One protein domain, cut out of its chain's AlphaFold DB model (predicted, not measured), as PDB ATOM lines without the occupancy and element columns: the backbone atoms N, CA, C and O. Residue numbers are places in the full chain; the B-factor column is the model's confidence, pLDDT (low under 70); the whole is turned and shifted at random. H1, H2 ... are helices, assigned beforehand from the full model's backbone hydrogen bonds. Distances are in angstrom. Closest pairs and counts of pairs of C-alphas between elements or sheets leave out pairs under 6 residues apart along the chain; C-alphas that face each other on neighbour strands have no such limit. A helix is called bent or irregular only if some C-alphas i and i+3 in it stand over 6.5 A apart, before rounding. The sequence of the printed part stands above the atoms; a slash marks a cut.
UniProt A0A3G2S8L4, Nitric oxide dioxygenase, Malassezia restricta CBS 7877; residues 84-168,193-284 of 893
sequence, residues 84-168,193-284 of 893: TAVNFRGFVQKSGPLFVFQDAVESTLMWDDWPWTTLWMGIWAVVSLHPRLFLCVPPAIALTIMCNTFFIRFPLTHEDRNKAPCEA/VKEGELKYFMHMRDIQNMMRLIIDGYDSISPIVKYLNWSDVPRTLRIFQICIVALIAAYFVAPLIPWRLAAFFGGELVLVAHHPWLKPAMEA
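AT A GLANCE: This is residues 84 to 168 and 193 to 284 of the 893 residues of the protein "Nitric oxide dioxygenase" of Malassezia restricta CBS 7877 (UniProt A0A3G2S8L4). A hollow ring of helices: H2, H8, H9 and H10 make a loose four-sided frame with an empty middle, and H3 packs side by side with H10 to thicken one side. Residues 138 to 159, mostly H5, and residues 161 to 167 stick out as an arm on one side, and residues 277 to 284, with H11, stick out elsewhere. The printed part has 177 residues with eleven named helices, H1 to H11 in order, and no named strand; its class is all helix. It is only just loose, close to extended, with a radius of gyration of the C-alphas of 23.6 A and spans of 73 by 51 by 41 A.

HOW THE PARTS SIT: H1, residues 84 to 92, and H2, residues 96 to 110, meet only through their link. H1 only just touches H8, residues 198 to 228, with 3 pairs of C-alphas within 8 A; the closest are those of Val 92 and His 203, 5.9 A. H2, with residues 96 to 99 alone, also only just touches H8, with 3 such pairs, at a steep tilt of 60 degrees, the closest being Gly 96 and His 203, 6.3 A. H2 touches H3, residues 114 to 129, about perpendicular at 85 degrees, with the C-alphas of Thr 108 and Thr 117 closest at 4.8 A. H4, residues 131 to 135, is close to H3 but not clearly touching, and meets H5, residues 137 to 153, only through their link. H6, residues 158 to 161, is apart from H5, and is close to H7, residues 165 to 168, but not clearly touching. H8 and H9, residues 233 to 256, touch only at the corner, the closest C-alphas being Tyr 227 and Thr 236, 5.1 A. H10, residues 259 to 273, touches H3 at a shallow tilt of 16 degrees, opposite ways, with Leu 129 and Arg 260 closest at 5.0 A between C-alphas. H2 and H10 only just touch, only at their ends, with 3 pairs within 8 A, those of Leu 109 and Leu 271 closest at 5.8 A. H11, residues 278 to 284, is close to H10 but not clearly touching. Helix packing is mostly crossed, the helices that touch standing mostly at large angles to each other: of the 4 pairs that touch and have a tilt, leaving out those that touch only at the corner or only at their ends, 1 is at a shallow tilt. Every O i to N i+4 pair is within hydrogen-bond range in H1, H2, H3, H5 and H11; the count is 22 of 27 in H8, 17 of 20 in H9, 10 of 11 in H10 and 0 of 1 in H4, where 2 of 2 O i to N i+3 pairs are; H6 and H7 are too short for an i+4 pair.

IN THESE COORDINATES: H1 begins at C-alpha 84 (69.427, -18.826, -216.544). H8 is 44.0 A long, H9 34.2 A, H5 24.0 A, H3 22.4 A, H2 21.0 A and H10 20.3 A. H8 has a kink of 48 degrees near residue 222 and is only just irregular, C-alphas 220 and 223 being 6.9 A apart; H9 has a kink of 40 degrees near residue 250 and is only just irregular, C-alphas 252 and 255 being 6.6 A apart. H11 ends at C-alpha 284 (89.243, -40.116, -263.587).

THE WHOLE: The two C-alphas farthest apart are those of Glu 167 and Pro 234, 75.8 A. Residues 169 to 192 are not printed, and C-alphas 168 and 193 are 39.4 A apart across the cut. Of the links printed whole, each is tight. Mean pLDDT of the printed part is 79.8; 15 residues are under 70, among them 156 to 162 and 165 to 168.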
ATOM      1  N   THR A  84      69.127 -18.076-215.313       78.50
ATOM      2  CA  THR A  84      69.427 -18.826-216.544       78.50
ATOM      3  C   THR A  84      68.854 -18.118-217.768       78.50
ATOM      4  O   THR A  84      69.575 -17.945-218.743       78.50
ATOM      5  N   ALA A  85      67.611 -17.628-217.705       77.62
ATOM      6  CA  ALA A  85      67.003 -16.851-218.785       77.62
ATOM      7  C   ALA A  85      67.758 -15.536-219.056       77.62
ATOM      8  O   ALA A  85      68.059 -15.230-220.208       77.62
ATOM      9  N   VAL A  86      68.138 -14.791-218.009       79.81
ATOM     10  CA  VAL A  86      68.933 -13.554-218.135       79.81
ATOM     11  C   VAL A  86      70.331 -13.832-218.698       79.81
ATOM     12  O   VAL A  86      70.785 -13.111-219.585       79.81
ATOM     13  N   ASN A  87      71.002 -14.893-218.242       80.25
ATOM     14  CA  ASN A  87      72.322 -15.277-218.746       80.25
ATOM     15  C   ASN A  87      72.262 -15.789-220.192       80.25
ATOM     16  O   ASN A  87      73.126 -15.434-220.986       80.25
ATOM     17  N   PHE A  88      71.241 -16.574-220.551       82.06
ATOM     18  CA  PHE A  88      71.028 -17.046-221.920       82.06
ATOM     19  C   PHE A  88      70.739 -15.877-222.863       82.06
ATOM     20  O   PHE A  88      71.422 -15.735-223.871       82.06
ATOM     21  N   ARG A  89      69.830 -14.966-222.488       79.62
ATOM     22  CA  ARG A  89      69.597 -13.701-223.202       79.62
ATOM     23  C   ARG A  89      70.904 -12.928-223.387       79.62
ATOM     24  O   ARG A  89      71.260 -12.594-224.510       79.62
ATOM     25  N   GLY A  90      71.652 -12.690-222.307       77.75
ATOM     26  CA  GLY A  90      72.931 -11.976-222.356       77.75
ATOM     27  C   GLY A  90      73.999 -12.664-223.216       77.75
ATOM     28  O   GLY A  90      74.814 -11.974-223.828       77.75
ATOM     29  N   PHE A  91      73.975 -13.996-223.299       82.19
ATOM     30  CA  PHE A  91      74.827 -14.792-224.180       82.19
ATOM     31  C   PHE A  91      74.415 -14.632-225.649       82.19
ATOM     32  O   PHE A  91      75.235 -14.175-226.439       82.19
ATOM     33  N   VAL A  92      73.144 -14.872-225.999       82.88
ATOM     34  CA  VAL A  92      72.601 -14.684-227.364       82.88
ATOM     35  C   VAL A  92      72.845 -13.254-227.866       82.88
ATOM     36  O   VAL A  92      73.200 -13.041-229.022       82.88
ATOM     37  N   GLN A  93      72.715 -12.246-227.000       81.00
ATOM     38  CA  GLN A  93      72.955 -10.843-227.355       81.00
ATOM     39  C   GLN A  93      74.426 -10.500-227.647       81.00
ATOM     40  O   GLN A  93      74.679  -9.463-228.264       81.00
ATOM     41  N   LYS A  94      75.386 -11.324-227.200       78.56
ATOM     42  CA  LYS A  94      76.836 -11.059-227.284       78.56
ATOM     43  C   LYS A  94      77.633 -12.113-228.063       78.56
ATOM     44  O   LYS A  94      78.802 -11.879-228.344       78.56
ATOM     45  N   SER A  95      77.026 -13.239-228.433       79.88
ATOM     46  CA  SER A  95      77.685 -14.362-229.114       79.88
ATOM     47  C   SER A  95      77.931 -14.151-230.613       79.88
ATOM     48  O   SER A  95      78.676 -14.920-231.202       79.88
ATOM     49  N   GLY A  96      77.358 -13.116-231.237       76.81
ATOM     50  CA  GLY A  96      77.475 -12.869-232.685       76.81
ATOM     51  C   GLY A  96      78.899 -12.952-233.265       76.81
ATOM     52  O   GLY A  96      79.089 -13.666-234.246       76.81
ATOM     53  N   PRO A  97      79.926 -12.314-232.662       78.88
ATOM     54  CA  PRO A  97      81.306 -12.413-233.149       78.88
ATOM     55  C   PRO A  97      81.889 -13.834-233.131       78.88
ATOM     56  O   PRO A  97      82.765 -14.132-233.938       78.88
ATOM     57  N   LEU A  98      81.412 -14.711-232.238       79.38
ATOM     58  CA  LEU A  98      81.847 -16.110-232.173       79.38
ATOM     59  C   LEU A  98      81.324 -16.904-233.377       79.38
ATOM     60  O   LEU A  98      82.076 -17.678-233.959       79.38
ATOM     61  N   PHE A  99      80.067 -16.676-233.771       81.81
ATOM     62  CA  PHE A  99      79.476 -17.336-234.938       81.81
ATOM     63  C   PHE A  99      80.067 -16.814-236.249       81.81
ATOM     64  O   PHE A  99      80.435 -17.616-237.090       81.81
ATOM     65  N   VAL A 100      80.326 -15.507-236.369       79.56
ATOM     66  CA  VAL A 100      81.060 -14.958-237.529       79.56
ATOM     67  C   VAL A 100      82.458 -15.580-237.672       79.56
ATOM     68  O   VAL A 100      82.904 -15.834-238.787       79.56
ATOM     69  N   PHE A 101      83.153 -15.853-236.561       78.88
ATOM     70  CA  PHE A 101      84.431 -16.570-236.598       78.88
ATOM     71  C   PHE A 101      84.264 -18.044-237.004       78.88
ATOM     72  O   PHE A 101      85.046 -18.536-237.814       78.88
ATOM     73  N   GLN A 102      83.249 -18.736-236.475       82.44
ATOM     74  CA  GLN A 102      82.936 -20.118-236.852       82.44
ATOM     75  C   GLN A 102      82.632 -20.232-238.354       82.44
ATOM     76  O   GLN A 102      83.281 -21.022-239.035       82.44
ATOM     77  N   ASP A 103      81.717 -19.406-238.866       82.75
ATOM     78  CA  ASP A 103      81.307 -19.380-240.274       82.75
ATOM     79  C   ASP A 103      82.508 -19.106-241.199       82.75
ATOM     80  O   ASP A 103      82.654 -19.740-242.242       82.75
ATOM     81  N   ALA A 104      83.416 -18.205-240.802       80.88
ATOM     82  CA  ALA A 104      84.632 -17.914-241.564       80.88
ATOM     83  C   ALA A 104      85.605 -19.107-241.615       80.88
ATOM     84  O   ALA A 104      86.218 -19.352-242.655       80.88
ATOM     85  N   VAL A 105      85.750 -19.864-240.521       82.69
ATOM     86  CA  VAL A 105      86.571 -21.089-240.495       82.69
ATOM     87  C   VAL A 105      85.928 -22.192-241.337       82.69
ATOM     88  O   VAL A 105      86.625 -22.835-242.118       82.69
ATOM     89  N   GLU A 106      84.613 -22.388-241.225       83.62
ATOM     90  CA  GLU A 106      83.868 -23.390-241.998       83.62
ATOM     91  C   GLU A 106      83.947 -23.102-243.505       83.62
ATOM     92  O   GLU A 106      84.368 -23.972-244.265       83.62
ATOM     93  N   SER A 107      83.699 -21.854-243.913       85.19
ATOM     94  CA  SER A 107      83.822 -21.388-245.301       85.19
ATOM     95  C   SER A 107      85.230 -21.594-245.883       85.19
ATOM     96  O   SER A 107      85.367 -22.020-247.032       85.19
ATOM     97  N   THR A 108      86.274 -21.363-245.075       85.31
ATOM     98  CA  THR A 108      87.681 -21.582-245.469       85.31
ATOM     99  C   THR A 108      88.014 -23.073-245.621       85.31
ATOM    100  O   THR A 108      88.795 -23.445-246.488       85.31
ATOM    101  N   LEU A 109      87.436 -23.949-244.793       84.88
ATOM    102  CA  LEU A 109      87.671 -25.397-244.875       84.88
ATOM    103  C   LEU A 109      86.865 -26.067-246.001       84.88
ATOM    104  O   LEU A 109      87.334 -27.041-246.587       84.88
ATOM    105  N   MET A 110      85.666 -25.561-246.303       85.56
ATOM    106  CA  MET A 110      84.736 -26.154-247.276       85.56
ATOM    107  C   MET A 110      84.844 -25.573-248.694       85.56
ATOM    108  O   MET A 110      84.174 -26.074-249.594       85.56
ATOM    109  N   TRP A 111      85.715 -24.578-248.915       85.00
ATOM    110  CA  TRP A 111      85.893 -23.877-250.197       85.00
ATOM    111  C   TRP A 111      84.647 -23.123-250.695       85.00
ATOM    112  O   TRP A 111      84.470 -22.952-251.903       85.00
ATOM    113  N   ASP A 112      83.803 -22.627-249.784       85.62
ATOM    114  CA  ASP A 112      82.614 -21.844-250.159       85.62
ATOM    115  C   ASP A 112      82.990 -20.518-250.849       85.62
ATOM    116  O   ASP A 112      82.275 -20.056-251.737       85.62
ATOM    117  N   ASP A 113      84.133 -19.930-250.473       84.69
ATOM    118  CA  ASP A 113      84.738 -18.786-251.160       84.69
ATOM    119  C   ASP A 113      86.198 -19.095-251.536       84.69
ATOM    120  O   ASP A 113      87.101 -19.168-250.692       84.69
ATOM    121  N   TRP A 114      86.439 -19.333-252.829       84.62
ATOM    122  CA  TRP A 114      87.734 -19.807-253.326       84.62
ATOM    123  C   TRP A 114      88.886 -18.784-253.193       84.62
ATOM    124  O   TRP A 114      89.979 -19.206-252.802       84.62
ATOM    125  N   PRO A 115      88.716 -17.461-253.427       86.56
ATOM    126  CA  PRO A 115      89.800 -16.493-253.259       86.56
ATOM    127  C   PRO A 115      90.186 -16.359-251.783       86.56
ATOM    128  O   PRO A 115      91.368 -16.314-251.455       86.56
ATOM    129  N   TRP A 116      89.197 -16.372-250.883       83.69
ATOM    130  CA  TRP A 116      89.419 -16.364-249.439       83.69
ATOM    131  C   TRP A 116      90.175 -17.610-248.966       83.69
ATOM    132  O   TRP A 116      91.156 -17.503-248.233       83.69
ATOM    133  N   THR A 117      89.781 -18.789-249.452       88.25
ATOM    134  CA  THR A 117      90.450 -20.055-249.116       88.25
ATOM    135  C   THR A 117      91.896 -20.081-249.618       88.25
ATOM    136  O   THR A 117      92.812 -20.364-248.846       88.25
ATOM    137  N   THR A 118      92.138 -19.690-250.875       85.75
ATOM    138  CA  THR A 118      93.501 -19.624-251.441       85.75
ATOM    139  C   THR A 118      94.395 -18.575-250.769       85.75
ATOM    140  O   THR A 118      95.595 -18.809-250.625       85.75
ATOM    141  N   LEU A 119      93.836 -17.460-250.278       88.44
ATOM    142  CA  LEU A 119      94.568 -16.494-249.454       88.44
ATOM    143  C   LEU A 119      95.058 -17.138-248.147       88.44
ATOM    144  O   LEU A 119      96.222 -16.973-247.780       88.44
ATOM    145  N   TRP A 120      94.200 -17.897-247.460       85.94
ATOM    146  CA  TRP A 120      94.572 -18.586-246.221       85.94
ATOM    147  C   TRP A 120      95.554 -19.740-246.437       85.94
ATOM    148  O   TRP A 120      96.445 -19.902-245.603       85.94
ATOM    149  N   MET A 121      95.476 -20.464-247.560       87.25
ATOM    150  CA  MET A 121      96.525 -21.404-247.991       87.25
ATOM    151  C   MET A 121      97.868 -20.678-248.158       87.25
ATOM    152  O   MET A 121      98.860 -21.051-247.543       87.25
ATOM    153  N   GLY A 122      97.902 -19.558-248.891       85.94
ATOM    154  CA  GLY A 122      99.123 -18.757-249.057       85.94
ATOM    155  C   GLY A 122      99.722 -18.269-247.729       85.94
ATOM    156  O   GLY A 122     100.935 -18.347-247.525       85.94
ATOM    157  N   ILE A 123      98.882 -17.824-246.789       85.44
ATOM    158  CA  ILE A 123      99.312 -17.436-245.436       85.44
ATOM    159  C   ILE A 123      99.854 -18.648-244.662       85.44
ATOM    160  O   ILE A 123     100.918 -18.555-244.045       85.44
ATOM    161  N   TRP A 124      99.160 -19.789-244.702       87.94
ATOM    162  CA  TRP A 124      99.597 -21.019-244.041       87.94
ATOM    163  C   TRP A 124     100.933 -21.525-244.596       87.94
ATOM    164  O   TRP A 124     101.821 -21.882-243.817       87.94
ATOM    165  N   ALA A 125     101.121 -21.483-245.916       85.62
ATOM    166  CA  ALA A 125     102.361 -21.842-246.592       85.62
ATOM    167  C   ALA A 125     103.558 -21.036-246.070       85.62
ATOM    168  O   ALA A 125     104.554 -21.606-245.623       85.62
ATOM    169  N   VAL A 126     103.439 -19.706-246.025       84.81
ATOM    170  CA  VAL A 126     104.505 -18.824-245.521       84.81
ATOM    171  C   VAL A 126     104.799 -19.083-244.035       84.81
ATOM    172  O   VAL A 126     105.962 -19.159-243.632       84.81
ATOM    173  N   VAL A 127     103.764 -19.270-243.209       84.88
ATOM    174  CA  VAL A 127     103.912 -19.514-241.762       84.88
ATOM    175  C   VAL A 127     104.529 -20.888-241.461       84.88
ATOM    176  O   VAL A 127     105.352 -21.003-240.549       84.88
ATOM    177  N   SER A 128     104.185 -21.926-242.224       85.00
ATOM    178  CA  SER A 128     104.722 -23.284-242.043       85.00
ATOM    179  C   SER A 128     106.157 -23.439-242.567       85.00
ATOM    180  O   SER A 128     106.968 -24.114-241.925       85.00
ATOM    181  N   LEU A 129     106.527 -22.733-243.644       80.50
ATOM    182  CA  LEU A 129     107.917 -22.632-244.111       80.50
ATOM    183  C   LEU A 129     108.812 -21.828-243.149       80.50
ATOM    184  O   LEU A 129     109.990 -22.160-242.981       80.50
ATOM    185  N   HIS A 130     108.260 -20.837-242.437       82.62
ATOM    186  CA  HIS A 130     108.987 -20.035-241.447       82.62
ATOM    187  C   HIS A 130     108.339 -20.074-240.046       82.62
ATOM    188  O   HIS A 130     107.766 -19.074-239.606       82.62
ATOM    189  N   PRO A 131     108.525 -21.155-239.253       78.31
ATOM    190  CA  PRO A 131     107.862 -21.333-237.951       78.31
ATOM    191  C   PRO A 131     108.089 -20.221-236.911       78.31
ATOM    192  O   PRO A 131     107.338 -20.111-235.945       78.31
ATOM    193  N   ARG A 132     109.104 -19.365-237.089       79.56
ATOM    194  CA  ARG A 132     109.310 -18.170-236.249       79.56
ATOM    195  C   ARG A 132     108.158 -17.161-236.376       79.56
ATOM    196  O   ARG A 132     107.885 -16.448-235.413       79.56
ATOM    197  N   LEU A 133     107.450 -17.135-237.509       79.94
ATOM    198  CA  LEU A 133     106.319 -16.234-237.755       79.94
ATOM    199  C   LEU A 133     105.123 -16.496-236.829       79.94
ATOM    200  O   LEU A 133     104.366 -15.563-236.575       79.94
ATOM    201  N   PHE A 134     104.984 -17.691-236.237       79.19
ATOM    202  CA  PHE A 134     103.957 -17.948-235.215       79.19
ATOM    203  C   PHE A 134     104.059 -16.995-234.008       79.19
ATOM    204  O   PHE A 134     103.034 -16.656-233.419       79.19
ATOM    205  N   LEU A 135     105.258 -16.502-233.669       81.06
ATOM    206  CA  LEU A 135     105.444 -15.481-232.625       81.06
ATOM    207  C   LEU A 135     104.953 -14.090-233.066       81.06
ATOM    208  O   LEU A 135     104.565 -13.280-232.226       81.06
ATOM    209  N   CYS A 136     104.935 -13.824-234.373       80.06
ATOM    210  CA  CYS A 136     104.468 -12.570-234.960       80.06
ATOM    211  C   CYS A 136     102.948 -12.543-235.193       80.06
ATOM    212  O   CYS A 136     102.385 -11.460-235.321       80.06
ATOM    213  N   VAL A 137     102.263 -13.695-235.211       78.31
ATOM    214  CA  VAL A 137     100.807 -13.763-235.450       78.31
ATOM    215  C   VAL A 137      99.996 -12.984-234.394       78.31
ATOM    216  O   VAL A 137      99.188 -12.148-234.800       78.31
ATOM    217  N   PRO A 138     100.199 -13.144-233.066       83.44
ATOM    218  CA  PRO A 138      99.453 -12.363-232.074       83.44
ATOM    219  C   PRO A 138      99.622 -10.831-232.187       83.44
ATOM    220  O   PRO A 138      98.597 -10.144-232.205       83.44
ATOM    221  N   PRO A 139     100.843 -10.255-232.302       81.56
ATOM    222  CA  PRO A 139     100.984  -8.814-232.505       81.56
ATOM    223  C   PRO A 139     100.496  -8.357-233.886       81.56
ATOM    224  O   PRO A 139      99.950  -7.263-233.974       81.56
ATOM    225  N   ALA A 140     100.603  -9.175-234.943       78.06
ATOM    226  CA  ALA A 140     100.021  -8.849-236.247       78.06
ATOM    227  C   ALA A 140      98.490  -8.737-236.172       78.06
ATOM    228  O   ALA A 140      97.940  -7.735-236.615       78.06
ATOM    229  N   ILE A 141      97.804  -9.690-235.526       79.69
ATOM    230  CA  ILE A 141      96.350  -9.625-235.293       79.69
ATOM    231  C   ILE A 141      95.984  -8.374-234.481       79.69
ATOM    232  O   ILE A 141      95.040  -7.667-234.835       79.69
ATOM    233  N   ALA A 142      96.740  -8.063-233.422       79.25
ATOM    234  CA  ALA A 142      96.521  -6.856-232.629       79.25
ATOM    235  C   ALA A 142      96.680  -5.578-233.473       79.25
ATOM    236  O   ALA A 142      95.815  -4.705-233.416       79.25
ATOM    237  N   LEU A 143      97.721  -5.494-234.312       79.88
ATOM    238  CA  LEU A 143      97.928  -4.390-235.251       79.88
ATOM    239  C   LEU A 143      96.803  -4.300-236.286       79.88
ATOM    240  O   LEU A 143      96.282  -3.212-236.501       79.88
ATOM    241  N   THR A 144      96.349  -5.410-236.876       79.81
ATOM    242  CA  THR A 144      95.214  -5.414-237.814       79.81
ATOM    243  C   THR A 144      93.935  -4.911-237.143       79.81
ATOM    244  O   THR A 144      93.224  -4.094-237.730       79.81
ATOM    245  N   ILE A 145      93.655  -5.322-235.901       79.88
ATOM    246  CA  ILE A 145      92.514  -4.815-235.124       79.88
ATOM    247  C   ILE A 145      92.682  -3.318-234.837       79.88
ATOM    248  O   ILE A 145      91.730  -2.561-235.025       79.88
ATOM    249  N   MET A 146      93.868  -2.864-234.425       78.25
ATOM    250  CA  MET A 146      94.143  -1.451-234.143       78.25
ATOM    251  C   MET A 146      94.039  -0.579-235.399       78.25
ATOM    252  O   MET A 146      93.397   0.463-235.352       78.25
ATOM    253  N   CYS A 147      94.580  -1.013-236.538       76.44
ATOM    254  CA  CYS A 147      94.465  -0.302-237.811       76.44
ATOM    255  C   CYS A 147      93.017  -0.273-238.312       76.44
ATOM    256  O   CYS A 147      92.527   0.786-238.688       76.44
ATOM    257  N   ASN A 148      92.297  -1.398-238.280       74.50
ATOM    258  CA  ASN A 148      90.906  -1.448-238.738       74.50
ATOM    259  C   ASN A 148      89.991  -0.594-237.838       74.50
ATOM    260  O   ASN A 148      89.212   0.219-238.331       74.50
ATOM    261  N   THR A 149      90.144  -0.678-236.511       75.69
ATOM    262  CA  THR A 149      89.412   0.201-235.578       75.69
ATOM    263  C   THR A 149      89.814   1.673-235.717       75.69
ATOM    264  O   THR A 149      88.940   2.533-235.606       75.69
ATOM    265  N   PHE A 150      91.077   1.981-236.039       75.44
ATOM    266  CA  PHE A 150      91.524   3.335-236.382       75.44
ATOM    267  C   PHE A 150      90.840   3.856-237.651       75.44
ATOM    268  O   PHE A 150      90.228   4.917-237.595       75.44
ATOM    269  N   PHE A 151      90.836   3.106-238.759       70.88
ATOM    270  CA  PHE A 151      90.166   3.520-240.003       70.88
ATOM    271  C   PHE A 151      88.640   3.636-239.867       70.88
ATOM    272  O   PHE A 151      88.029   4.466-240.538       70.88
ATOM    273  N   ILE A 152      88.014   2.861-238.973       71.81
ATOM    274  CA  ILE A 152      86.593   3.022-238.625       71.81
ATOM    275  C   ILE A 152      86.360   4.313-237.814       71.81
ATOM    276  O   ILE A 152      85.339   4.974-238.004       71.81
ATOM    277  N   ARG A 153      87.291   4.701-236.929       68.88
ATOM    278  CA  ARG A 153      87.208   5.950-236.142       68.88
ATOM    279  C   ARG A 153      87.571   7.212-236.927       68.88
ATOM    280  O   ARG A 153      87.006   8.272-236.659       68.88
ATOM    281  N   PHE A 154      88.493   7.081-237.876       72.00
ATOM    282  CA  PHE A 154      89.035   8.135-238.729       72.00
ATOM    283  C   PHE A 154      88.864   7.742-240.210       72.00
ATOM    284  O   PHE A 154      89.837   7.392-240.884       72.00
ATOM    285  N   PRO A 155      87.623   7.751-240.735       70.00
ATOM    286  CA  PRO A 155      87.366   7.380-242.120       70.00
ATOM    287  C   PRO A 155      87.997   8.387-243.091       70.00
ATOM    288  O   PRO A 155      87.712   9.585-243.036       70.00
ATOM    289  N   LEU A 156      88.817   7.881-244.020       67.25
ATOM    290  CA  LEU A 156      89.417   8.662-245.109       67.25
ATOM    291  C   LEU A 156      88.332   9.303-245.981       67.25
ATOM    292  O   LEU A 156      87.447   8.592-246.483       67.25
ATOM    293  N   THR A 157      88.433  10.620-246.194       69.12
ATOM    294  CA  THR A 157      87.498  11.380-247.035       69.12
ATOM    295  C   THR A 157      87.646  11.007-248.515       69.12
ATOM    296  O   THR A 157      88.634  10.397-248.925       69.12
ATOM    297  N   HIS A 158      86.666  11.371-249.349       63.56
ATOM    298  CA  HIS A 158      86.761  11.137-250.795       63.56
ATOM    299  C   HIS A 158      87.917  11.905-251.456       63.56
ATOM    300  O   HIS A 158      88.490  11.404-252.419       63.56
ATOM    301  N   GLU A 159      88.298  13.070-250.925       64.75
ATOM    302  CA  GLU A 159      89.470  13.811-251.401       64.75
ATOM    303  C   GLU A 159      90.772  13.109-251.002       64.75
ATOM    304  O   GLU A 159      91.669  12.978-251.828       64.75
ATOM    305  N   ASP A 160      90.867  12.578-249.777       65.44
ATOM    306  CA  ASP A 160      92.060  11.849-249.316       65.44
ATOM    307  C   ASP A 160      92.327  10.570-250.118       65.44
ATOM    308  O   ASP A 160      93.482  10.230-250.364       65.44
ATOM    309  N   ARG A 161      91.270   9.877-250.561       65.44
ATOM    310  CA  ARG A 161      91.373   8.652-251.375       65.44
ATOM    311  C   ARG A 161      91.842   8.895-252.812       65.44
ATOM    312  O   ARG A 161      92.319   7.957-253.439       65.44
ATOM    313  N   ASN A 162      91.695  10.119-253.321       69.69
ATOM    314  CA  ASN A 162      91.995  10.471-254.711       69.69
ATOM    315  C   ASN A 162      93.349  11.192-254.884       69.69
ATOM    316  O   ASN A 162      93.696  11.566-256.003       69.69
ATOM    317  N   LYS A 163      94.113  11.399-253.802       73.25
ATOM    318  CA  LYS A 163      95.451  12.016-253.853       73.25
ATOM    319  C   LYS A 163      96.461  11.080-254.515       73.25
ATOM    320  O   LYS A 163      96.459   9.875-254.263       73.25
ATOM    321  N   ALA A 164      97.371  11.638-255.315       70.81
ATOM    322  CA  ALA A 164      98.478  10.866-255.871       70.81
ATOM    323  C   ALA A 164      99.372  10.315-254.734       70.81
ATOM    324  O   ALA A 164      99.557  11.012-253.730       70.81
ATOM    325  N   PRO A 165      99.982   9.117-254.862       69.62
ATOM    326  CA  PRO A 165     100.740   8.501-253.766       69.62
ATOM    327  C   PRO A 165     101.844   9.396-253.183       69.62
ATOM    328  O   PRO A 165     102.042   9.430-251.971       69.62
ATOM    329  N   CYS A 166     102.524  10.180-254.026       67.88
ATOM    330  CA  CYS A 166     103.559  11.126-253.606       67.88
ATOM    331  C   CYS A 166     103.011  12.347-252.839       67.88
ATOM    332  O   CYS A 166     103.682  12.860-251.942       67.88
ATOM    333  N   GLU A 167     101.792  12.800-253.145       69.94
ATOM    334  CA  GLU A 167     101.115  13.880-252.419       69.94
ATOM    335  C   GLU A 167     100.544  13.390-251.093       69.94
ATOM    336  O   GLU A 167     100.692  14.074-250.084       69.94
ATOM    337  N   ALA A 168      99.963  12.186-251.065       68.31
ATOM    338  CA  ALA A 168      99.527  11.541-249.830       68.31
ATOM    339  C   ALA A 168     100.706  11.348-248.856       68.31
ATOM    340  O   ALA A 168     100.587  11.665-247.671       68.31
ATOM    341  N   VAL A 193      72.113  -6.935-229.236       70.56
ATOM    342  CA  VAL A 193      71.008  -7.190-230.178       70.56
ATOM    343  C   VAL A 193      69.675  -7.199-229.425       70.56
ATOM    344  O   VAL A 193      69.582  -7.791-228.345       70.56
ATOM    345  N   LYS A 194      68.628  -6.546-229.935       74.94
ATOM    346  CA  LYS A 194      67.339  -6.518-229.223       74.94
ATOM    347  C   LYS A 194      66.565  -7.815-229.448       74.94
ATOM    348  O   LYS A 194      66.600  -8.405-230.525       74.94
ATOM    349  N   GLU A 195      65.827  -8.246-228.427       69.44
ATOM    350  CA  GLU A 195      64.854  -9.330-228.590       69.44
ATOM    351  C   GLU A 195      63.813  -8.922-229.641       69.44
ATOM    352  O   GLU A 195      63.273  -7.817-229.583       69.44
ATOM    353  N   GLY A 196      63.559  -9.803-230.608       72.06
ATOM    354  CA  GLY A 196      62.684  -9.532-231.752       72.06
ATOM    355  C   GLY A 196      63.411  -9.109-233.037       72.06
ATOM    356  O   GLY A 196      62.819  -9.199-234.109       72.06
ATOM    357  N   GLU A 197      64.688  -8.715-232.987       81.19
ATOM    358  CA  GLU A 197      65.480  -8.462-234.201       81.19
ATOM    359  C   GLU A 197      65.892  -9.782-234.877       81.19
ATOM    360  O   GLU A 197      66.255 -10.745-234.203       81.19
ATOM    361  N   LEU A 198      65.915  -9.824-236.217       82.06
ATOM    362  CA  LEU A 198      66.276 -11.028-236.990       82.06
ATOM    363  C   LEU A 198      67.609 -11.654-236.536       82.06
ATOM    364  O   LEU A 198      67.707 -12.870-236.393       82.06
ATOM    365  N   LYS A 199      68.609 -10.817-236.227       78.25
ATOM    366  CA  LYS A 199      69.931 -11.251-235.744       78.25
ATOM    367  C   LYS A 199      69.869 -12.032-234.425       78.25
ATOM    368  O   LYS A 199      70.657 -12.950-234.232       78.25
ATOM    369  N   TYR A 200      68.914 -11.724-233.543       83.44
ATOM    370  CA  TYR A 200      68.710 -12.465-232.294       83.44
ATOM    371  C   TYR A 200      68.249 -13.902-232.578       83.44
ATOM    372  O   TYR A 200      68.746 -14.851-231.974       83.44
ATOM    373  N   PHE A 201      67.346 -14.078-233.550       84.38
ATOM    374  CA  PHE A 201      66.891 -15.399-233.987       84.38
ATOM    375  C   PHE A 201      67.972 -16.181-234.741       84.38
ATOM    376  O   PHE A 201      68.064 -17.392-234.547       84.38
ATOM    377  N   MET A 202      68.819 -15.508-235.531       83.19
ATOM    378  CA  MET A 202      69.996 -16.134-236.150       83.19
ATOM    379  C   MET A 202      70.921 -16.709-235.073       83.19
ATOM    380  O   MET A 202      71.097 -17.920-235.028       83.19
ATOM    381  N   HIS A 203      71.354 -15.899-234.099       84.19
ATOM    382  CA  HIS A 203      72.203 -16.386-233.005       84.19
ATOM    383  C   HIS A 203      71.569 -17.564-232.230       84.19
ATOM    384  O   HIS A 203      72.282 -18.472-231.815       84.19
ATOM    385  N   MET A 204      70.240 -17.595-232.038       84.06
ATOM    386  CA  MET A 204      69.570 -18.752-231.416       84.06
ATOM    387  C   MET A 204      69.618 -20.022-232.282       84.06
ATOM    388  O   MET A 204      69.822 -21.106-231.737       84.06
ATOM    389  N   ARG A 205      69.457 -19.908-233.606       85.00
ATOM    390  CA  ARG A 205      69.628 -21.024-234.557       85.00
ATOM    391  C   ARG A 205      71.070 -21.535-234.544       85.00
ATOM    392  O   ARG A 205      71.297 -22.740-234.517       85.00
ATOM    393  N   ASP A 206      72.040 -20.632-234.513       84.31
ATOM    394  CA  ASP A 206      73.457 -20.991-234.591       84.31
ATOM    395  C   ASP A 206      73.904 -21.710-233.299       84.31
ATOM    396  O   ASP A 206      74.604 -22.722-233.351       84.31
ATOM    397  N   ILE A 207      73.350 -21.319-232.140       85.25
ATOM    398  CA  ILE A 207      73.449 -22.082-230.881       85.25
ATOM    399  C   ILE A 207      72.836 -23.489-231.008       85.25
ATOM    400  O   ILE A 207      73.416 -24.444-230.492       85.25
ATOM    401  N   GLN A 208      71.688 -23.654-231.677       82.00
ATOM    402  CA  GLN A 208      71.078 -24.978-231.891       82.00
ATOM    403  C   GLN A 208      71.969 -25.886-232.749       82.00
ATOM    404  O   GLN A 208      72.174 -27.049-232.394       82.00
ATOM    405  N   ASN A 209      72.555 -25.347-233.819       82.50
ATOM    406  CA  ASN A 209      73.506 -26.071-234.665       82.50
ATOM    407  C   ASN A 209      74.771 -26.459-233.880       82.50
ATOM    408  O   ASN A 209      75.199 -27.611-233.935       82.50
ATOM    409  N   MET A 210      75.319 -25.547-233.070       82.19
ATOM    410  CA  MET A 210      76.469 -25.823-232.202       82.19
ATOM    411  C   MET A 210      76.165 -26.903-231.147       82.19
ATOM    412  O   MET A 210      77.003 -27.767-230.895       82.19
ATOM    413  N   MET A 211      74.966 -26.910-230.548       79.44
ATOM    414  CA  MET A 211      74.560 -27.982-229.624       79.44
ATOM    415  C   MET A 211      74.531 -29.347-230.317       79.44
ATOM    416  O   MET A 211      74.988 -30.328-229.734       79.44
ATOM    417  N   ARG A 212      74.050 -29.410-231.565       80.25
ATOM    418  CA  ARG A 212      74.077 -30.638-232.366       80.25
ATOM    419  C   ARG A 212      75.507 -31.089-232.673       80.25
ATOM    420  O   ARG A 212      75.815 -32.252-232.448       80.25
ATOM    421  N   LEU A 213      76.387 -30.176-233.088       79.12
ATOM    422  CA  LEU A 213      77.800 -30.472-233.357       79.12
ATOM    423  C   LEU A 213      78.511 -31.090-232.137       79.12
ATOM    424  O   LEU A 213      79.305 -32.018-232.282       79.12
ATOM    425  N   ILE A 214      78.206 -30.610-230.927       80.31
ATOM    426  CA  ILE A 214      78.756 -31.158-229.676       80.31
ATOM    427  C   ILE A 214      78.244 -32.585-229.413       80.31
ATOM    428  O   ILE A 214      79.018 -33.421-228.944       80.31
ATOM    429  N   ILE A 215      76.976 -32.876-229.721       79.62
ATOM    430  CA  ILE A 215      76.393 -34.224-229.600       79.62
ATOM    431  C   ILE A 215      77.040 -35.170-230.618       79.62
ATOM    432  O   ILE A 215      77.608 -36.184-230.221       79.62
ATOM    433  N   ASP A 216      77.055 -34.796-231.901       80.88
ATOM    434  CA  ASP A 216      77.637 -35.598-232.986       80.88
ATOM    435  C   ASP A 216      79.145 -35.863-232.738       80.88
ATOM    436  O   ASP A 216      79.657 -36.963-232.978       80.88
ATOM    437  N   GLY A 217      79.864 -34.881-232.179       77.81
ATOM    438  CA  GLY A 217      81.259 -35.016-231.751       77.81
ATOM    439  C   GLY A 217      81.447 -35.941-230.542       77.81
ATOM    440  O   GLY A 217      82.374 -36.755-230.534       77.81
ATOM    441  N   TYR A 218      80.567 -35.873-229.539       77.44
ATOM    442  CA  TYR A 218      80.589 -36.798-228.401       77.44
ATOM    443  C   TYR A 218      80.314 -38.239-228.844       77.44
ATOM    444  O   TYR A 218      81.068 -39.138-228.472       77.44
ATOM    445  N   ASP A 219      79.305 -38.458-229.687       81.38
ATOM    446  CA  ASP A 219      78.955 -39.784-230.209       81.38
ATOM    447  C   ASP A 219      80.072 -40.368-231.090       81.38
ATOM    448  O   ASP A 219      80.334 -41.571-231.044       81.38
ATOM    449  N   SER A 220      80.810 -39.519-231.812       78.38
ATOM    450  CA  SER A 220      82.004 -39.917-232.574       78.38
ATOM    451  C   SER A 220      83.189 -40.320-231.681       78.38
ATOM    452  O   SER A 220      83.951 -41.227-232.024       78.38
ATOM    453  N   ILE A 221      83.364 -39.667-230.526       73.62
ATOM    454  CA  ILE A 221      84.489 -39.900-229.599       73.62
ATOM    455  C   ILE A 221      84.189 -41.027-228.598       73.62
ATOM    456  O   ILE A 221      85.094 -41.775-228.223       73.62
ATOM    457  N   SER A 222      82.932 -41.195-228.184       76.06
ATOM    458  CA  SER A 222      82.464 -42.177-227.192       76.06
ATOM    459  C   SER A 222      83.007 -43.610-227.414       76.06
ATOM    460  O   SER A 222      83.538 -44.197-226.463       76.06
ATOM    461  N   PRO A 223      83.047 -44.165-228.649       79.38
ATOM    462  CA  PRO A 223      83.648 -45.476-228.922       79.38
ATOM    463  C   PRO A 223      85.153 -45.589-228.632       79.38
ATOM    464  O   PRO A 223      85.643 -46.711-228.474       79.38
ATOM    465  N   ILE A 224      85.881 -44.466-228.587       73.94
ATOM    466  CA  ILE A 224      87.329 -44.375-228.341       73.94
ATOM    467  C   ILE A 224      87.622 -44.196-226.844       73.94
ATOM    468  O   ILE A 224      88.602 -44.756-226.348       73.94
ATOM    469  N   VAL A 225      86.758 -43.491-226.097       72.56
ATOM    470  CA  VAL A 225      86.939 -43.204-224.653       72.56
ATOM    471  C   VAL A 225      87.226 -44.471-223.843       72.56
ATOM    472  O   VAL A 225      88.103 -44.455-222.981       72.56
ATOM    473  N   LYS A 226      86.577 -45.596-224.176       70.44
ATOM    474  CA  LYS A 226      86.773 -46.909-223.527       70.44
ATOM    475  C   LYS A 226      88.216 -47.447-223.562       70.44
ATOM    476  O   LYS A 226      88.578 -48.296-222.750       70.44
ATOM    477  N   TYR A 227      89.029 -46.979-224.513       76.06
ATOM    478  CA  TYR A 227      90.448 -47.324-224.635       76.06
ATOM    479  C   TYR A 227      91.368 -46.324-223.925       76.06
ATOM    480  O   TYR A 227      92.514 -46.659-223.644       76.06
ATOM    481  N   LEU A 228      90.880 -45.120-223.617       70.94
ATOM    482  CA  LEU A 228      91.614 -44.077-222.895       70.94
ATOM    483  C   LEU A 228      91.358 -44.141-221.381       70.94
ATOM    484  O   LEU A 228      92.225 -43.778-220.591       70.94
ATOM    485  N   ASN A 229      90.190 -44.644-220.972       69.00
ATOM    486  CA  ASN A 229      89.766 -44.731-219.574       69.00
ATOM    487  C   ASN A 229      90.051 -46.075-218.884       69.00
ATOM    488  O   ASN A 229      89.479 -46.350-217.832       69.00
ATOM    489  N   TRP A 230      90.910 -46.912-219.474       69.00
ATOM    490  CA  TRP A 230      91.260 -48.250-218.976       69.00
ATOM    491  C   TRP A 230      90.080 -49.235-218.831       69.00
ATOM    492  O   TRP A 230      90.247 -50.283-218.212       69.00
ATOM    493  N   SER A 231      88.916 -48.977-219.446       73.44
ATOM    494  CA  SER A 231      87.791 -49.935-219.426       73.44
ATOM    495  C   SER A 231      88.102 -51.234-220.187       73.44
ATOM    496  O   SER A 231      87.586 -52.290-219.832       73.44
ATOM    497  N   ASP A 232      88.974 -51.186-221.200       78.62
ATOM    498  CA  ASP A 232      89.537 -52.361-221.884       78.62
ATOM    499  C   ASP A 232      91.035 -52.494-221.548       78.62
ATOM    500  O   ASP A 232      91.909 -52.207-222.372       78.62
ATOM    501  N   VAL A 233      91.335 -52.888-220.302       77.19
ATOM    502  CA  VAL A 233      92.700 -52.934-219.733       77.19
ATOM    503  C   VAL A 233      93.741 -53.570-220.677       77.19
ATOM    504  O   VAL A 233      94.791 -52.951-220.871       77.19
ATOM    505  N   PRO A 234      93.511 -54.741-221.317       81.94
ATOM    506  CA  PRO A 234      94.514 -55.353-222.188       81.94
ATOM    507  C   PRO A 234      94.804 -54.547-223.460       81.94
ATOM    508  O   PRO A 234      95.944 -54.553-223.932       81.94
ATOM    509  N   ARG A 235      93.805 -53.860-224.035       77.75
ATOM    510  CA  ARG A 235      94.013 -53.002-225.211       77.75
ATOM    511  C   ARG A 235      94.599 -51.650-224.822       77.75
ATOM    512  O   ARG A 235      95.564 -51.232-225.457       77.75
ATOM    513  N   THR A 236      94.101 -51.020-223.758       84.19
ATOM    514  CA  THR A 236      94.656 -49.768-223.222       84.19
ATOM    515  C   THR A 236      96.127 -49.922-222.852       84.19
ATOM    516  O   THR A 236      96.928 -49.075-223.234       84.19
ATOM    517  N   LEU A 237      96.524 -51.028-222.209       83.31
ATOM    518  CA  LEU A 237      97.924 -51.281-221.862       83.31
ATOM    519  C   LEU A 237      98.828 -51.382-223.101       83.31
ATOM    520  O   LEU A 237      99.915 -50.809-223.106       83.31
ATOM    521  N   ARG A 238      98.380 -52.064-224.166       86.56
ATOM    522  CA  ARG A 238      99.135 -52.137-225.432       86.56
ATOM    523  C   ARG A 238      99.239 -50.773-226.104       86.56
ATOM    524  O   ARG A 238     100.319 -50.418-226.555       86.56
ATOM    525  N   ILE A 239      98.149 -50.003-226.141       84.69
ATOM    526  CA  ILE A 239      98.146 -48.634-226.677       84.69
ATOM    527  C   ILE A 239      99.134 -47.768-225.886       84.69
ATOM    528  O   ILE A 239      99.980 -47.119-226.486       84.69
ATOM    529  N   PHE A 240      99.111 -47.831-224.554       83.75
ATOM    530  CA  PHE A 240     100.038 -47.107-223.681       83.75
ATOM    531  C   PHE A 240     101.509 -47.494-223.920       83.75
ATOM    532  O   PHE A 240     102.359 -46.616-224.069       83.75
ATOM    533  N   GLN A 241     101.813 -48.790-224.033       88.75
ATOM    534  CA  GLN A 241     103.155 -49.281-224.373       88.75
ATOM    535  C   GLN A 241     103.609 -48.804-225.761       88.75
ATOM    536  O   GLN A 241     104.734 -48.325-225.902       88.75
ATOM    537  N   ILE A 242     102.730 -48.872-226.767       90.88
ATOM    538  CA  ILE A 242     102.994 -48.357-228.118       90.88
ATOM    539  C   ILE A 242     103.238 -46.845-228.076       90.88
ATOM    540  O   ILE A 242     104.187 -46.385-228.696       90.88
ATOM    541  N   CYS A 243     102.460 -46.075-227.311       86.69
ATOM    542  CA  CYS A 243     102.667 -44.635-227.148       86.69
ATOM    543  C   CYS A 243     104.014 -44.302-226.487       86.69
ATOM    544  O   CYS A 243     104.657 -43.347-226.911       86.69
ATOM    545  N   ILE A 244     104.479 -45.082-225.502       88.44
ATOM    546  CA  ILE A 244     105.816 -44.900-224.906       88.44
ATOM    547  C   ILE A 244     106.915 -45.179-225.937       88.44
ATOM    548  O   ILE A 244     107.815 -44.359-226.107       88.44
ATOM    549  N   VAL A 245     106.837 -46.306-226.650       90.94
ATOM    550  CA  VAL A 245     107.826 -46.664-227.683       90.94
ATOM    551  C   VAL A 245     107.820 -45.636-228.817       90.94
ATOM    552  O   VAL A 245     108.884 -45.202-229.247       90.94
ATOM    553  N   ALA A 246     106.641 -45.187-229.250       88.00
ATOM    554  CA  ALA A 246     106.482 -44.152-230.265       88.00
ATOM    555  C   ALA A 246     107.019 -42.791-229.800       88.00
ATOM    556  O   ALA A 246     107.631 -42.102-230.604       88.00
ATOM    557  N   LEU A 247     106.857 -42.413-228.527       86.44
ATOM    558  CA  LEU A 247     107.417 -41.173-227.976       86.44
ATOM    559  C   LEU A 247     108.954 -41.206-227.949       86.44
ATOM    560  O   LEU A 247     109.596 -40.231-228.336       86.44
ATOM    561  N   ILE A 248     109.544 -42.333-227.536       88.19
ATOM    562  CA  ILE A 248     111.002 -42.524-227.535       88.19
ATOM    563  C   ILE A 248     111.534 -42.524-228.974       88.19
ATOM    564  O   ILE A 248     112.491 -41.814-229.269       88.19
ATOM    565  N   ALA A 249     110.894 -43.257-229.889       85.12
ATOM    566  CA  ALA A 249     111.265 -43.259-231.303       85.12
ATOM    567  C   ALA A 249     111.123 -41.860-231.929       85.12
ATOM    568  O   ALA A 249     112.027 -41.408-232.625       85.12
ATOM    569  N   ALA A 250     110.039 -41.140-231.627       80.06
ATOM    570  CA  ALA A 250     109.810 -39.783-232.108       80.06
ATOM    571  C   ALA A 250     110.886 -38.803-231.628       80.06
ATOM    572  O   ALA A 250     111.248 -37.924-232.397       80.06
ATOM    573  N   TYR A 251     111.457 -38.958-230.429       85.12
ATOM    574  CA  TYR A 251     112.572 -38.108-229.986       85.12
ATOM    575  C   TYR A 251     113.802 -38.214-230.907       85.12
ATOM    576  O   TYR A 251     114.409 -37.197-231.235       85.12
ATOM    577  N   PHE A 252     114.139 -39.422-231.374       83.06
ATOM    578  CA  PHE A 252     115.275 -39.649-232.280       83.06
ATOM    579  C   PHE A 252     114.944 -39.404-233.757       83.06
ATOM    580  O   PHE A 252     115.813 -38.987-234.518       83.06
ATOM    581  N   VAL A 253     113.699 -39.647-234.172       79.25
ATOM    582  CA  VAL A 253     113.250 -39.449-235.558       79.25
ATOM    583  C   VAL A 253     112.865 -37.991-235.829       79.25
ATOM    584  O   VAL A 253     113.008 -37.529-236.956       79.25
ATOM    585  N   ALA A 254     112.432 -37.222-234.823       77.75
ATOM    586  CA  ALA A 254     112.003 -35.838-235.015       77.75
ATOM    587  C   ALA A 254     113.074 -34.934-235.652       77.75
ATOM    588  O   ALA A 254     112.713 -34.215-236.577       77.75
ATOM    589  N   PRO A 255     114.364 -34.960-235.269       79.81
ATOM    590  CA  PRO A 255     115.388 -34.165-235.954       79.81
ATOM    591  C   PRO A 255     115.580 -34.520-237.438       79.81
ATOM    592  O   PRO A 255     116.097 -33.701-238.188       79.81
ATOM    593  N   LEU A 256     115.168 -35.722-237.861       78.31
ATOM    594  CA  LEU A 256     115.278 -36.212-239.241       78.31
ATOM    595  C   LEU A 256     114.058 -35.850-240.105       78.31
ATOM    596  O   LEU A 256     114.121 -35.958-241.327       78.31
ATOM    597  N   ILE A 257     112.940 -35.444-239.493       78.31
ATOM    598  CA  ILE A 257     111.733 -35.029-240.215       78.31
ATOM    599  C   ILE A 257     111.853 -33.536-240.562       78.31
ATOM    600  O   ILE A 257     112.007 -32.713-239.654       78.31
ATOM    601  N   PRO A 258     111.702 -33.135-241.839       81.12
ATOM    602  CA  PRO A 258     111.647 -31.728-242.220       81.12
ATOM    603  C   PRO A 258     110.305 -31.118-241.785       81.12
ATOM    604  O   PRO A 258     109.372 -30.985-242.574       81.12
ATOM    605  N   TRP A 259     110.190 -30.734-240.508       79.31
ATOM    606  CA  TRP A 259     108.934 -30.266-239.898       79.31
ATOM    607  C   TRP A 259     108.271 -29.087-240.614       79.31
ATOM    608  O   TRP A 259     107.054 -28.963-240.549       79.31
ATOM    609  N   ARG A 260     109.046 -28.255-241.321       81.50
ATOM    610  CA  ARG A 260     108.525 -27.182-242.185       81.50
ATOM    611  C   ARG A 260     107.652 -27.753-243.303       81.50
ATOM    612  O   ARG A 260     106.483 -27.403-243.412       81.50
ATOM    613  N   LEU A 261     108.202 -28.701-244.065       77.94
ATOM    614  CA  LEU A 261     107.493 -29.405-245.132       77.94
ATOM    615  C   LEU A 261     106.353 -30.261-244.566       77.94
ATOM    616  O   LEU A 261     105.265 -30.272-245.128       77.94
ATOM    617  N   ALA A 262     106.556 -30.923-243.422       81.06
ATOM    618  CA  ALA A 262     105.507 -31.716-242.781       81.06
ATOM    619  C   ALA A 262     104.311 -30.860-242.312       81.06
ATOM    620  O   ALA A 262     103.166 -31.280-242.467       81.06
ATOM    621  N   ALA A 263     104.551 -29.658-241.774       82.81
ATOM    622  CA  ALA A 263     103.497 -28.715-241.394       82.81
ATOM    623  C   ALA A 263     102.819 -28.075-242.616       82.81
ATOM    624  O   ALA A 263     101.598 -27.919-242.623       82.81
ATOM    625  N   PHE A 264     103.599 -27.755-243.654       85.56
ATOM    626  CA  PHE A 264     103.099 -27.259-244.934       85.56
ATOM    627  C   PHE A 264     102.162 -28.283-245.578       85.56
ATOM    628  O   PHE A 264     100.948 -28.080-245.584       85.56
ATOM    629  N   PHE A 265     102.694 -29.433-246.002       84.75
ATOM    630  CA  PHE A 265     101.902 -30.495-246.623       84.75
ATOM    631  C   PHE A 265     100.780 -30.990-245.706       84.75
ATOM    632  O   PHE A 265      99.706 -31.297-246.202       84.75
ATOM    633  N   GLY A 266     100.982 -31.036-244.386       84.88
ATOM    634  CA  GLY A 266      99.945 -31.439-243.434       84.88
ATOM    635  C   GLY A 266      98.722 -30.518-243.432       84.88
ATOM    636  O   GLY A 266      97.598 -31.013-243.487       84.88
ATOM    637  N   GLY A 267      98.919 -29.195-243.389       82.25
ATOM    638  CA  GLY A 267      97.811 -28.231-243.418       82.25
ATOM    639  C   GLY A 267      97.194 -28.065-244.807       82.25
ATOM    640  O   GLY A 267      95.970 -28.089-244.936       82.25
ATOM    641  N   GLU A 268      98.020 -28.007-245.857       86.19
ATOM    642  CA  GLU A 268      97.537 -27.953-247.242       86.19
ATOM    643  C   GLU A 268      96.726 -29.201-247.613       86.19
ATOM    644  O   GLU A 268      95.683 -29.089-248.252       86.19
ATOM    645  N   LEU A 269      97.131 -30.399-247.165       85.50
ATOM    646  CA  LEU A 269      96.383 -31.637-247.409       85.50
ATOM    647  C   LEU A 269      94.975 -31.583-246.803       85.50
ATOM    648  O   LEU A 269      94.050 -32.100-247.422       85.50
ATOM    649  N   VAL A 270      94.783 -30.959-245.635       84.12
ATOM    650  CA  VAL A 270      93.443 -30.800-245.038       84.12
ATOM    651  C   VAL A 270      92.559 -29.936-245.938       84.12
ATOM    652  O   VAL A 270      91.433 -30.329-246.236       84.12
ATOM    653  N   LEU A 271      93.076 -28.811-246.438       83.38
ATOM    654  CA  LEU A 271      92.334 -27.921-247.336       83.38
ATOM    655  C   LEU A 271      92.076 -28.583-248.700       83.38
ATOM    656  O   LEU A 271      90.952 -28.562-249.200       83.38
ATOM    657  N   VAL A 272      93.070 -29.257-249.280       84.06
ATOM    658  CA  VAL A 272      92.944 -29.971-250.562       84.06
ATOM    659  C   VAL A 272      92.009 -31.183-250.459       84.06
ATOM    660  O   VAL A 272      91.268 -31.451-251.404       84.06
ATOM    661  N   ALA A 273      91.971 -31.898-249.329       82.81
ATOM    662  CA  ALA A 273      91.094 -33.059-249.131       82.81
ATOM    663  C   ALA A 273      89.597 -32.711-249.218       82.81
ATOM    664  O   ALA A 273      88.794 -33.550-249.641       82.81
ATOM    665  N   HIS A 274      89.231 -31.480-248.853       81.44
ATOM    666  CA  HIS A 274      87.871 -30.952-248.959       81.44
ATOM    667  C   HIS A 274      87.582 -30.258-250.305       81.44
ATOM    668  O   HIS A 274      86.431 -29.924-250.578       81.44
ATOM    669  N   HIS A 275      88.578 -30.102-251.188       83.50
ATOM    670  CA  HIS A 275      88.416 -29.396-252.461       83.50
ATOM    671  C   HIS A 275      87.403 -30.095-253.404       83.50
ATOM    672  O   HIS A 275      87.565 -31.290-253.701       83.50
ATOM    673  N   PRO A 276      86.407 -29.377-253.971       81.19
ATOM    674  CA  PRO A 276      85.317 -29.975-254.757       81.19
ATOM    675  C   PRO A 276      85.754 -30.851-255.945       81.19
ATOM    676  O   PRO A 276      85.100 -31.843-256.272       81.19
ATOM    677  N   TRP A 277      86.880 -30.520-256.586       80.44
ATOM    678  CA  TRP A 277      87.399 -31.243-257.756       80.44
ATOM    679  C   TRP A 277      88.160 -32.539-257.414       80.44
ATOM    680  O   TRP A 277      88.353 -33.383-258.292       80.44
ATOM    681  N   LEU A 278      88.575 -32.754-256.158       79.38
ATOM    682  CA  LEU A 278      89.466 -33.873-255.816       79.38
ATOM    683  C   LEU A 278      88.808 -35.244-256.049       79.38
ATOM    684  O   LEU A 278      89.434 -36.150-256.602       79.38
ATOM    685  N   LYS A 279      87.531 -35.399-255.670       76.31
ATOM    686  CA  LYS A 279      86.775 -36.652-255.862       76.31
ATOM    687  C   LYS A 279      86.669 -37.060-257.344       76.31
ATOM    688  O   LYS A 279      87.139 -38.156-257.662       76.31
ATOM    689  N   PRO A 280      86.145 -36.224-258.267       80.56
ATOM    690  CA  PRO A 280      86.080 -36.590-259.685       80.56
ATOM    691  C   PRO A 280      87.465 -36.753-260.333       80.56
ATOM    692  O   PRO A 280      87.627 -37.618-261.193       80.56
ATOM    693  N   ALA A 281      88.487 -36.000-259.901       75.25
ATOM    694  CA  ALA A 281      89.857 -36.182-260.390       75.25
ATOM    695  C   ALA A 281      90.431 -37.565-260.016       75.25
ATOM    696  O   ALA A 281      90.977 -38.261-260.877       75.25
ATOM    697  N   MET A 282      90.253 -38.015-258.768       74.75
ATOM    698  CA  MET A 282      90.685 -39.355-258.344       74.75
ATOM    699  C   MET A 282      89.950 -40.476-259.093       74.75
ATOM    700  O   MET A 282      90.566 -41.483-259.449       74.75
ATOM    701  N   GLU A 283      88.655 -40.315-259.375       77.06
ATOM    702  CA  GLU A 283      87.894 -41.287-260.170       77.06
ATOM    703  C   GLU A 283      88.362 -41.338-261.632       77.06
ATOM    704  O   GLU A 283      88.518 -42.432-262.185       77.06
ATOM    705  N   ALA A 284      88.680 -40.190-262.239       73.19
ATOM    706  CA  ALA A 284      89.243 -40.116-263.587       73.19
ATOM    707  C   ALA A 284      90.610 -40.823-263.684       73.19
ATOM    708  O   ALA A 284      90.808 -41.654-264.573       73.19
TER     709      ALA A 284